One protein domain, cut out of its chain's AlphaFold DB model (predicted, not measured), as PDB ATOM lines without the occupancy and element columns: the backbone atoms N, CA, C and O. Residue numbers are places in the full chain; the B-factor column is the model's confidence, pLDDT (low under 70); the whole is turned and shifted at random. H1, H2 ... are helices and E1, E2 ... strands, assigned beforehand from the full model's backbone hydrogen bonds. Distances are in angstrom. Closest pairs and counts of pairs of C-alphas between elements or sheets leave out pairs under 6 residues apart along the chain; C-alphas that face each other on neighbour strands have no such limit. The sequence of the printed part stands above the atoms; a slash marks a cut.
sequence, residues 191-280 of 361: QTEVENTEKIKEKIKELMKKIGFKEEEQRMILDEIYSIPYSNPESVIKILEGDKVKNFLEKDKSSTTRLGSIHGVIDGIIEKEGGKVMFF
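Overview. This is residues 191 to 280 of the 361 residues of an uncharacterized protein of bacterium (Candidatus Gribaldobacteria) CG_4_10_14_0_2_um_filter_36_18 (UniProt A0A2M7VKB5). Five helices make a compact body in which the two long ones, H1 and H5, lie on opposite sides, H2 folds back along H1, and H4 and H5 form a second helical hairpin. H3 packs on H1, and after H5 the last residues fold back, so that 278 to 279 pair antiparallel with the short strand E1. The printed part has 90 residues, in the order H1, H2, E1, H3, H4, H5, and is mostly helix. It is compact, with a radius of gyration of the C-alphas of 12.1 A and spans of 34 by 25 by 18 A.

Along the chain. H1, residues 191 to 210, begins at C-alpha 191 (200.179, 198.160, 191.290) and is 28.9 A long. H2 is residues 215 to 224, E1 225 to 227, H3 233 to 240 and H4 243 to 249. H5, residues 255 to 272, is 25.6 A long and ends at C-alpha 272 (202.172, 222.438, 196.593).

Arrangement. H1, with residues 201 to 209 alone, touches H2 in a hairpin, closest at the C-alphas of Lys 205 and Gln 218, 6.3 A, at a shallow tilt of 33 degrees, only just short of steep. H1 touches H3, closest at the C-alphas of Asn 196 and Pro 233, 5.9 A, the same way at 20 degrees, a shallow tilt. E1 pairs with no named strand. H3 and H5 only just touch, with 3 pairs of C-alphas within 8 A, closest Val 236 and Ile 270, 6.7 A. The hairpin H4 and H5 touches, closest at the C-alphas of Leu 249 and Ile 262, 7.4 A. H1 and H5 are only just apart, 8.4 A at the closest. In H1, H3 and H4 every O i to N i+4 pair is within hydrogen-bond range; in H2 5 of 6 are, in H5 11 of 14.

Size, cuts and confidence. The two C-alphas farthest apart, those of Gln 191 and Lys 253, are 36.1 A apart. The printed part has no cut, and its links between named elements are tight. Confidence is under 70 at residue 231, residues 252 to 261 and residues 273 to 275.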
ATOM      1  N   GLN A 191     201.351 197.984 192.150       95.56
ATOM      2  CA  GLN A 191     200.179 198.160 191.290       95.56
ATOM      3  C   GLN A 191     199.371 199.425 191.606       95.56
ATOM      4  O   GLN A 191     199.107 200.216 190.707       95.56
ATOM      5  N   THR A 192     199.043 199.671 192.876       94.31
ATOM      6  CA  THR A 192     198.273 200.861 193.279       94.31
ATOM      7  C   THR A 192     198.953 202.167 192.861       94.31
ATOM      8  O   THR A 192     198.302 203.098 192.399       94.31
ATOM      9  N   GLU A 193     200.276 202.247 193.011       94.88
ATOM     10  CA  GLU A 193     201.040 203.447 192.671       94.88
ATOM     11  C   GLU A 193     201.162 203.621 191.150       94.88
ATOM     12  O   GLU A 193     201.054 204.743 190.650       94.88
ATOM     13  N   VAL A 194     201.314 202.517 190.407       95.94
ATOM     14  CA  VAL A 194     201.294 202.515 188.936       95.94
ATOM     15  C   VAL A 194     199.939 203.000 188.418       95.94
ATOM     16  O   VAL A 194     199.895 203.928 187.618       95.94
ATOM     17  N   GLU A 195     198.832 202.440 188.908       94.75
ATOM     18  CA  GLU A 195     197.479 202.818 188.481       94.75
ATOM     19  C   GLU A 195     197.181 204.298 188.749       94.75
ATOM     20  O   GLU A 195     196.643 204.991 187.882       94.75
ATOM     21  N   ASN A 196     197.569 204.811 189.921       92.62
ATOM     22  CA  ASN A 196     197.420 206.231 190.241       92.62
ATOM     23  C   ASN A 196     198.272 207.111 189.319       92.62
ATOM     24  O   ASN A 196     197.795 208.138 188.835       92.62
ATOM     25  N   THR A 197     199.507 206.693 189.037       93.69
ATOM     26  CA  THR A 197     200.411 207.417 188.135       93.69
ATOM     27  C   THR A 197     199.840 207.487 186.719       93.69
ATOM     28  O   THR A 197     199.804 208.565 186.132       93.69
ATOM     29  N   GLU A 198     199.343 206.373 186.176       94.62
ATOM     30  CA  GLU A 198     198.796 206.325 184.815       94.62
ATOM     31  C   GLU A 198     197.508 207.156 184.680       94.62
ATOM     32  O   GLU A 198     197.356 207.890 183.703       94.62
ATOM     33  N   LYS A 199     196.627 207.161 185.693       93.69
ATOM     34  CA  LYS A 199     195.451 208.057 185.716       93.69
ATOM     35  C   LYS A 199     195.843 209.532 185.611       93.69
ATOM     36  O   LYS A 199     195.237 210.286 184.851       93.69
ATOM     37  N   ILE A 200     196.868 209.948 186.358       91.19
ATOM     38  CA  ILE A 200     197.351 211.334 186.333       91.19
ATOM     39  C   ILE A 200     198.046 211.636 184.995       91.19
ATOM     40  O   ILE A 200     197.826 212.706 184.423       91.19
ATOM     41  N   LYS A 201     198.823 210.693 184.447       92.88
ATOM     42  CA  LYS A 201     199.454 210.831 183.124       92.88
ATOM     43  C   LYS A 201     198.446 211.041 182.005       92.88
ATOM     44  O   LYS A 201     198.689 211.898 181.160       92.88
ATOM     45  N   GLU A 202     197.319 210.332 182.001       94.31
ATOM     46  CA  GLU A 202     196.274 210.551 180.992       94.31
ATOM     47  C   GLU A 202     195.718 211.981 181.058       94.31
ATOM     48  O   GLU A 202     195.523 212.626 180.027       94.31
ATOM     49  N   LYS A 203     195.578 212.552 182.259       91.62
ATOM     50  CA  LYS A 203     195.170 213.956 182.413       91.62
ATOM     51  C   LYS A 203     196.241 214.947 181.977       91.62
ATOM     52  O   LYS A 203     195.922 215.932 181.307       91.62
ATOM     53  N   ILE A 204     197.510 214.666 182.268       89.44
ATOM     54  CA  ILE A 204     198.635 215.443 181.731       89.44
ATOM     55  C   ILE A 204     198.629 215.383 180.194       89.44
ATOM     56  O   ILE A 204     198.755 216.416 179.541       89.44
ATOM     57  N   LYS A 205     198.405 214.206 179.602       92.50
ATOM     58  CA  LYS A 205     198.323 213.997 178.149       92.50
ATOM     59  C   LYS A 205     197.200 214.810 177.508       92.50
ATOM     60  O   LYS A 205     197.430 215.512 176.522       92.50
ATOM     61  N   GLU A 206     195.995 214.767 178.081       91.81
ATOM     62  CA  GLU A 206     194.856 215.583 177.642       91.81
ATOM     63  C   GLU A 206     195.191 217.083 177.665       91.81
ATOM     64  O   GLU A 206     194.874 217.811 176.720       91.81
ATOM     65  N   LEU A 207     195.850 217.547 178.730       86.50
ATOM     66  CA  LEU A 207     196.270 218.938 178.881       86.50
ATOM     67  C   LEU A 207     197.312 219.329 177.828       86.50
ATOM     68  O   LEU A 207     197.143 220.338 177.147       86.50
ATOM     69  N   MET A 208     198.341 218.500 177.638       87.12
ATOM     70  CA  MET A 208     199.376 218.693 176.621       87.12
ATOM     71  C   MET A 208     198.792 218.744 175.204       87.12
ATOM     72  O   MET A 208     199.202 219.572 174.388       87.12
ATOM     73  N   LYS A 209     197.788 217.907 174.912       91.00
ATOM     74  CA  LYS A 209     197.062 217.934 173.636       91.00
ATOM     75  C   LYS A 209     196.321 219.259 173.428       91.00
ATOM     76  O   LYS A 209     196.399 219.821 172.339       91.00
ATOM     77  N   LYS A 210     195.638 219.781 174.457       86.75
ATOM     78  CA  LYS A 210     194.890 221.057 174.387       86.75
ATOM     79  C   LYS A 210     195.790 222.258 174.081       86.75
ATOM     80  O   LYS A 210     195.374 223.153 173.357       86.75
ATOM     81  N   ILE A 211     197.023 222.252 174.584       83.00
ATOM     82  CA  ILE A 211     198.013 223.324 174.363       83.00
ATOM     83  C   ILE A 211     198.900 223.090 173.118       83.00
ATOM     84  O   ILE A 211     199.836 223.850 172.866       83.00
ATOM     85  N   GLY A 212     198.623 222.041 172.332       86.44
ATOM     86  CA  GLY A 212     199.233 221.815 171.019       86.44
ATOM     87  C   GLY A 212     200.541 221.019 170.998       86.44
ATOM     88  O   GLY A 212     201.302 221.163 170.039       86.44
ATOM     89  N   PHE A 213     200.832 220.186 172.005       84.94
ATOM     90  CA  PHE A 213     201.959 219.242 171.924       84.94
ATOM     91  C   PHE A 213     201.652 218.141 170.918       84.94
ATOM     92  O   PHE A 213     200.551 217.579 170.912       84.94
ATOM     93  N   LYS A 214     202.648 217.775 170.111       90.88
ATOM     94  CA  LYS A 214     202.561 216.610 169.226       90.88
ATOM     95  C   LYS A 214     202.561 215.327 170.052       90.88
ATOM     96  O   LYS A 214     203.119 215.279 171.144       90.88
ATOM     97  N   GLU A 215     201.977 214.268 169.508       92.06
ATOM     98  CA  GLU A 215     201.890 212.968 170.185       92.06
ATOM     99  C   GLU A 215     203.267 212.408 170.580       92.06
ATOM    100  O   GLU A 215     203.433 211.872 171.671       92.06
ATOM    101  N   GLU A 216     204.283 212.606 169.737       88.50
ATOM    102  CA  GLU A 216     205.658 212.210 170.047       88.50
ATOM    103  C   GLU A 216     206.238 212.979 171.244       88.50
ATOM    104  O   GLU A 216     206.849 212.370 172.119       88.50
ATOM    105  N   GLU A 217     205.995 214.291 171.330       86.00
ATOM    106  CA  GLU A 217     206.443 215.123 172.455       86.00
ATOM    107  C   GLU A 217     205.715 214.737 173.752       86.00
ATOM    108  O   GLU A 217     206.330 214.686 174.816       86.00
ATOM    109  N   GLN A 218     204.417 214.416 173.657       89.44
ATOM    110  CA  GLN A 218     203.628 213.889 174.774       89.44
ATOM    111  C   GLN A 218     204.219 212.588 175.299       89.44
ATOM    112  O   GLN A 218     204.492 212.476 176.492       89.44
ATOM    113  N   ARG A 219     204.466 211.627 174.404       91.00
ATOM    114  CA  ARG A 219     205.058 210.337 174.761       91.00
ATOM    115  C   ARG A 219     206.417 210.519 175.432       91.00
ATOM    116  O   ARG A 219     206.626 209.971 176.502       91.00
ATOM    117  N   MET A 220     207.299 211.341 174.857       85.62
ATOM    118  CA  MET A 220     208.624 211.602 175.431       85.62
ATOM    119  C   MET A 220     208.561 212.139 176.865       85.62
ATOM    120  O   MET A 220     209.362 211.728 177.691       85.62
ATOM    121  N   ILE A 221     207.633 213.048 177.170       86.25
ATOM    122  CA  ILE A 221     207.496 213.615 178.521       86.25
ATOM    123  C   ILE A 221     206.895 212.593 179.490       86.25
ATOM    124  O   ILE A 221     207.398 212.406 180.597       86.25
ATOM    125  N   LEU A 222     205.821 211.917 179.079       90.81
ATOM    126  CA  LEU A 222     205.103 210.970 179.935       90.81
ATOM    127  C   LEU A 222     205.918 209.703 180.225       90.81
ATOM    128  O   LEU A 222     205.753 209.119 181.297       90.81
ATOM    129  N   ASP A 223     206.800 209.301 179.308       90.44
ATOM    130  CA  ASP A 223     207.718 208.174 179.498       90.44
ATOM    131  C   ASP A 223     208.804 208.477 180.546       90.44
ATOM    132  O   ASP A 223     209.319 207.551 181.173       90.44
ATOM    133  N   GLU A 224     209.129 209.752 180.793       89.88
ATOM    134  CA  GLU A 224     210.096 210.127 181.832       89.88
ATOM    135  C   GLU A 224     209.480 210.141 183.241       89.88
ATOM    136  O   GLU A 224     210.215 210.023 184.218       89.88
ATOM    137  N   ILE A 225     208.153 210.241 183.375       92.00
ATOM    138  CA  ILE A 225     207.456 210.164 184.667       92.00
ATOM    139  C   ILE A 225     207.238 208.691 185.015       92.00
ATOM    140  O   ILE A 225     206.506 207.993 184.317       92.00
ATOM    141  N   TYR A 226     207.802 208.196 186.113       92.69
ATOM    142  CA  TYR A 226     207.599 206.795 186.517       92.69
ATOM    143  C   TYR A 226     206.712 206.633 187.750       92.69
ATOM    144  O   TYR A 226     206.176 205.545 187.981       92.69
ATOM    145  N   SER A 227     206.561 207.689 188.553       92.69
ATOM    146  CA  SER A 227     205.681 207.669 189.716       92.69
ATOM    147  C   SER A 227     205.182 209.060 190.093       92.69
ATOM    148  O   SER A 227     205.926 210.042 190.068       92.69
ATOM    149  N   ILE A 228     203.914 209.113 190.490       90.25
ATOM    150  CA  ILE A 228     203.308 210.219 191.224       90.25
ATOM    151  C   ILE A 228     202.663 209.594 192.476       90.25
ATOM    152  O   ILE A 228     201.513 209.151 192.418       90.25
ATOM    153  N   PRO A 229     203.403 209.480 193.598       81.75
ATOM    154  CA  PRO A 229     202.977 208.801 194.815       81.75
ATOM    155  C   PRO A 229     201.934 209.643 195.554       81.75
ATOM    156  O   PRO A 229     202.235 210.343 196.520       81.75
ATOM    157  N   TYR A 230     200.695 209.580 195.077       79.06
ATOM    158  CA  TYR A 230     199.551 210.242 195.685       79.06
ATOM    159  C   TYR A 230     198.550 209.220 196.204       79.06
ATOM    160  O   TYR A 230     198.200 208.260 195.513       79.06
ATOM    161  N   SER A 231     198.055 209.453 197.418       67.31
ATOM    162  CA  SER A 231     196.959 208.671 197.992       67.31
ATOM    163  C   SER A 231     195.620 208.976 197.313       67.31
ATOM    164  O   SER A 231     194.769 208.096 197.235       67.31
ATOM    165  N   ASN A 232     195.450 210.194 196.787       81.06
ATOM    166  CA  ASN A 232     194.255 210.640 196.079       81.06
ATOM    167  C   ASN A 232     194.603 211.259 194.707       81.06
ATOM    168  O   ASN A 232     194.956 212.435 194.648       81.06
ATOM    169  N   PRO A 233     194.513 210.513 193.594       84.25
ATOM    170  CA  PRO A 233     194.777 211.072 192.267       84.25
ATOM    171  C   PRO A 233     193.796 212.193 191.883       84.25
ATOM    172  O   PRO A 233     194.185 213.114 191.169       84.25
ATOM    173  N   GLU A 234     192.561 212.184 192.397       87.31
ATOM    174  CA  GLU A 234     191.533 213.172 192.034       87.31
ATOM    175  C   GLU A 234     191.888 214.595 192.475       87.31
ATOM    176  O   GLU A 234     191.573 215.560 191.776       87.31
ATOM    177  N   SER A 235     192.589 214.759 193.605       82.69
ATOM    178  CA  SER A 235     193.034 216.087 194.043       82.69
ATOM    179  C   SER A 235     194.061 216.675 193.079       82.69
ATOM    180  O   SER A 235     193.963 217.847 192.723       82.69
ATOM    181  N   VAL A 236     194.998 215.855 192.595       83.19
ATOM    182  CA  VAL A 236     195.994 216.272 191.598       83.19
ATOM    183  C   VAL A 236     195.315 216.611 190.273       83.19
ATOM    184  O   VAL A 236     195.591 217.661 189.691       83.19
ATOM    185  N   ILE A 237     194.386 215.765 189.820       85.56
ATOM    186  CA  ILE A 237     193.635 215.976 188.575       85.56
ATOM    187  C   ILE A 237     192.872 217.303 188.617       85.56
ATOM    188  O   ILE A 237     193.005 218.111 187.699       85.56
ATOM    189  N   LYS A 238     192.162 217.587 189.716       86.25
ATOM    190  CA  LYS A 238     191.431 218.849 189.895       86.25
ATOM    191  C   LYS A 238     192.333 220.079 189.753       86.25
ATOM    192  O   LYS A 238     191.894 221.115 189.256       86.25
ATOM    193  N   ILE A 239     193.590 219.986 190.182       82.69
ATOM    194  CA  ILE A 239     194.540 221.099 190.074       82.69
ATOM    195  C   ILE A 239     195.074 221.231 188.654       82.69
ATOM    196  O   ILE A 239     195.155 222.351 188.148       82.69
ATOM    197  N   LEU A 240     195.383 220.111 187.994       82.88
ATOM    198  CA  LEU A 240     195.785 220.093 186.584       82.88
ATOM    199  C   LEU A 240     194.706 220.697 185.668       82.88
ATOM    200  O   LEU A 240     195.031 221.298 184.645       82.88
ATOM    201  N   GLU A 241     193.432 220.586 186.045       83.88
ATOM    202  CA  GLU A 241     192.303 221.176 185.318       83.88
ATOM    203  C   GLU A 241     192.107 222.683 185.571       83.88
ATOM    204  O   GLU A 241     191.384 223.347 184.815       83.88
ATOM    205  N   GLY A 242     192.773 223.242 186.585       82.50
ATOM    206  CA  GLY A 242     192.652 224.641 186.984       82.50
ATOM    207  C   GLY A 242     193.260 225.637 185.987       82.50
ATOM    208  O   GLY A 242     194.285 225.391 185.348       82.50
ATOM    209  N   ASP A 243     192.666 226.830 185.900       79.06
ATOM    210  CA  ASP A 243     193.026 227.845 184.893       79.06
ATOM    211  C   ASP A 243     194.465 228.363 185.010       79.06
ATOM    212  O   ASP A 243     195.079 228.748 184.016       79.06
ATOM    213  N   LYS A 244     195.054 228.324 186.213       75.75
ATOM    214  CA  LYS A 244     196.459 228.712 186.427       75.75
ATOM    215  C   LYS A 244     197.429 227.851 185.615       75.75
ATOM    216  O   LYS A 244     198.424 228.378 185.125       75.75
ATOM    217  N   VAL A 245     197.138 226.559 185.465       75.44
ATOM    218  CA  VAL A 245     198.003 225.612 184.748       75.44
ATOM    219  C   VAL A 245     197.929 225.866 183.246       75.44
ATOM    220  O   VAL A 245     198.962 226.005 182.595       75.44
ATOM    221  N   LYS A 246     196.710 226.027 182.713       73.00
ATOM    222  CA  LYS A 246     196.476 226.368 181.300       73.00
ATOM    223  C   LYS A 246     197.200 227.661 180.916       73.00
ATOM    224  O   LYS A 246     198.008 227.666 179.993       73.00
ATOM    225  N   ASN A 247     197.007 228.715 181.713       75.12
ATOM    226  CA  ASN A 247     197.615 230.025 181.480       75.12
ATOM    227  C   ASN A 247     199.151 230.006 181.534       75.12
ATOM    228  O   ASN A 247     199.797 230.832 180.888       75.12
ATOM    229  N   PHE A 248     199.749 229.116 182.333       73.38
ATOM    230  CA  PHE A 248     201.202 228.961 182.362       73.38
ATOM    231  C   PHE A 248     201.703 228.290 181.079       73.38
ATOM    232  O   PHE A 248     202.642 228.776 180.449       73.38
ATOM    233  N   LEU A 249     201.060 227.194 180.676       70.38
ATOM    234  CA  LEU A 249     201.496 226.372 179.548       70.38
ATOM    235  C   LEU A 249     201.349 227.073 178.184       70.38
ATOM    236  O   LEU A 249     202.119 226.795 177.268       70.38
ATOM    237  N   GLU A 250     200.424 228.024 178.052       70.75
ATOM    238  CA  GLU A 250     200.228 228.810 176.823       70.75
ATOM    239  C   GLU A 250     201.338 229.843 176.543       70.75
ATOM    240  O   GLU A 250     201.514 230.272 175.397       70.75
ATOM    241  N   LYS A 251     202.109 230.252 177.564       70.25
ATOM    242  CA  LYS A 251     203.089 231.349 177.455       70.25
ATOM    243  C   LYS A 251     204.458 230.935 176.905       70.25
ATOM    244  O   LYS A 251     205.210 231.812 176.485       70.25
ATOM    245  N   ASP A 252     204.781 229.641 176.851       63.00
ATOM    246  CA  ASP A 252     206.091 229.149 176.398       63.00
ATOM    247  C   ASP A 252     205.984 228.373 175.068       63.00
ATOM    248  O   ASP A 252     205.316 227.341 174.962       63.00
ATOM    249  N   LYS A 253     206.623 228.887 174.006       59.38
ATOM    250  CA  LYS A 253     206.471 228.385 172.623       59.38
ATOM    251  C   LYS A 253     207.669 227.607 172.059       59.38
ATOM    252  O   LYS A 253     207.559 227.095 170.948       59.38
ATOM    253  N   SER A 254     208.782 227.466 172.785       62.34
ATOM    254  CA  SER A 254     209.988 226.773 172.274       62.34
ATOM    255  C   SER A 254     210.138 225.350 172.838       62.34
ATOM    256  O   SER A 254     209.999 225.149 174.037       62.34
ATOM    257  N   SER A 255     210.413 224.339 172.004       54.50
ATOM    258  CA  SER A 255     210.279 222.906 172.357       54.50
ATOM    259  C   SER A 255     211.219 222.389 173.459       54.50
ATOM    260  O   SER A 255     210.799 221.586 174.289       54.50
ATOM    261  N   THR A 256     212.473 222.844 173.524       55.56
ATOM    262  CA  THR A 256     213.419 222.425 174.579       55.56
ATOM    263  C   THR A 256     213.145 223.103 175.917       55.56
ATOM    264  O   THR A 256     213.247 222.461 176.959       55.56
ATOM    265  N   THR A 257     212.753 224.378 175.893       60.66
ATOM    266  CA  THR A 257     212.326 225.118 177.091       60.66
ATOM    267  C   THR A 257     211.014 224.539 177.616       60.66
ATOM    268  O   THR A 257     210.890 224.293 178.808       60.66
ATOM    269  N   ARG A 258     210.099 224.167 176.712       65.69
ATOM    270  CA  ARG A 258     208.802 223.548 177.012       65.69
ATOM    271  C   ARG A 258     208.879 222.292 177.873       65.69
ATOM    272  O   ARG A 258     208.035 222.143 178.745       65.69
ATOM    273  N   LEU A 259     209.849 221.401 177.660       64.62
ATOM    274  CA  LEU A 259     209.967 220.178 178.469       64.62
ATOM    275  C   LEU A 259     210.371 220.500 179.914       64.62
ATOM    276  O   LEU A 259     209.726 220.038 180.850       64.62
ATOM    277  N   GLY A 260     211.380 221.361 180.091       68.38
ATOM    278  CA  GLY A 260     211.776 221.855 181.414       68.38
ATOM    279  C   GLY A 260     210.656 222.643 182.097       68.38
ATOM    280  O   GLY A 260     210.391 222.435 183.278       68.38
ATOM    281  N   SER A 261     209.945 223.481 181.339       69.44
ATOM    282  CA  SER A 261     208.779 224.235 181.802       69.44
ATOM    283  C   SER A 261     207.642 223.310 182.231       69.44
ATOM    284  O   SER A 261     207.086 223.506 183.303       69.44
ATOM    285  N   ILE A 262     207.319 222.266 181.460       70.38
ATOM    286  CA  ILE A 262     206.290 221.286 181.836       70.38
ATOM    287  C   ILE A 262     206.698 220.510 183.082       70.38
ATOM    288  O   ILE A 262     205.879 220.382 183.988       70.38
ATOM    289  N   HIS A 263     207.939 220.024 183.160       76.38
ATOM    290  CA  HIS A 263     208.412 219.321 184.351       76.38
ATOM    291  C   HIS A 263     208.296 220.221 185.582       76.38
ATOM    292  O   HIS A 263     207.670 219.822 186.555       76.38
ATOM    293  N   GLY A 264     208.798 221.457 185.508       77.12
ATOM    294  CA  GLY A 264     208.718 222.411 186.615       77.12
ATOM    295  C   GLY A 264     207.286 222.804 186.990       77.12
ATOM    296  O   GLY A 264     207.001 223.040 188.159       77.12
ATOM    297  N   VAL A 265     206.364 222.844 186.025       73.94
ATOM    298  CA  VAL A 265     204.938 223.101 186.283       73.94
ATOM    299  C   VAL A 265     204.290 221.934 186.989       73.94
ATOM    300  O   VAL A 265     203.659 222.135 188.019       73.94
ATOM    301  N   ILE A 266     204.419 220.730 186.430       76.81
ATOM    302  CA  ILE A 266     203.793 219.530 186.979       76.81
ATOM    303  C   ILE A 266     204.364 219.265 188.375       76.81
ATOM    304  O   ILE A 266     203.593 219.054 189.308       76.81
ATOM    305  N   ASP A 267     205.684 219.359 188.532       79.88
ATOM    306  CA  ASP A 267     206.359 219.194 189.817       79.88
ATOM    307  C   ASP A 267     205.933 220.284 190.805       79.88
ATOM    308  O   ASP A 267     205.391 219.971 191.856       79.88
ATOM    309  N   GLY A 268     206.001 221.565 190.431       77.69
ATOM    310  CA  GLY A 268     205.599 222.667 191.311       77.69
ATOM    311  C   GLY A 268     204.103 222.702 191.659       77.69
ATOM    312  O   GLY A 268     203.714 223.300 192.664       77.69
ATOM    313  N   ILE A 269     203.241 222.094 190.843       71.94
ATOM    314  CA  ILE A 269     201.822 221.880 191.160       71.94
ATOM    315  C   ILE A 269     201.675 220.767 192.191       71.94
ATOM    316  O   ILE A 269     200.965 220.937 193.179       71.94
ATOM    317  N   ILE A 270     202.337 219.640 191.953       74.44
ATOM    318  CA  ILE A 270     202.211 218.443 192.781       74.44
ATOM    319  C   ILE A 270     202.901 218.643 194.139       74.44
ATOM    320  O   ILE A 270     202.356 218.220 195.157       74.44
ATOM    321  N   GLU A 271     204.014 219.376 194.182       77.94
ATOM    322  CA  GLU A 271     204.708 219.770 195.412       77.94
ATOM    323  C   GLU A 271     203.849 220.639 196.332       77.94
ATOM    324  O   GLU A 271     203.889 220.468 197.550       77.94
ATOM    325  N   LYS A 272     203.025 221.544 195.783       71.69
ATOM    326  CA  LYS A 272     202.172 222.438 196.593       71.69
ATOM    327  C   LYS A 272     201.131 221.708 197.425       71.69
ATOM    328  O   LYS A 272     200.708 222.232 198.451       71.69
ATOM    329  N   GLU A 273     200.749 220.513 197.008       68.12
ATOM    330  CA  GLU A 273     199.802 219.678 197.739       68.12
ATOM    331  C   GLU A 273     200.500 218.631 198.623       68.12
ATOM    332  O   GLU A 273     199.844 217.842 199.304       68.12
ATOM    333  N   GLY A 274     201.838 218.628 198.646       66.69
ATOM    334  CA  GLY A 274     202.645 217.673 199.402       66.69
ATOM    335  C   GLY A 274     202.967 216.380 198.649       66.69
ATOM    336  O   GLY A 274     203.477 215.438 199.259       66.69
ATOM    337  N   GLY A 275     202.697 216.310 197.342       69.88
ATOM    338  CA  GLY A 275     203.212 215.242 196.487       69.88
ATOM    339  C   GLY A 275     204.598 215.545 195.936       69.88
ATOM    340  O   GLY A 275     205.161 216.609 196.154       69.88
ATOM    341  N   LYS A 276     205.148 214.600 195.177       82.50
ATOM    342  CA  LYS A 276     206.385 214.796 194.415       82.50
ATOM    343  C   LYS A 276     206.297 214.029 193.110       82.50
ATOM    344  O   LYS A 276     205.867 212.881 193.136       82.50
ATOM    345  N   VAL A 277     206.700 214.609 191.987       85.94
ATOM    346  CA  VAL A 277     206.771 213.843 190.738       85.94
ATOM    347  C   VAL A 277     208.118 213.158 190.670       85.94
ATOM    348  O   VAL A 277     209.160 213.769 190.897       85.94
ATOM    349  N   MET A 278     208.104 211.870 190.358       88.56
ATOM    350  CA  MET A 278     209.324 211.098 190.219       88.56
ATOM    351  C   MET A 278     209.625 210.908 188.732       88.56
ATOM    352  O   MET A 278     208.887 210.224 188.013       88.56
ATOM    353  N   PHE A 279     210.711 211.538 188.288       89.56
ATOM    354  CA  PHE A 279     211.220 211.452 186.924       89.56
ATOM    355  C   PHE A 279     212.428 210.525 186.857       89.56
ATOM    356  O   PHE A 279     213.229 210.485 187.791       89.56
ATOM    357  N   PHE A 280     212.612 209.832 185.733       89.19
ATOM    358  CA  PHE A 280     213.889 209.184 185.467       89.19
ATOM    359  C   PHE A 280     215.010 210.228 185.433       89.19
ATOM    360  O   PHE A 280     214.897 211.301 184.839       89.19
TER     361      PHE A 280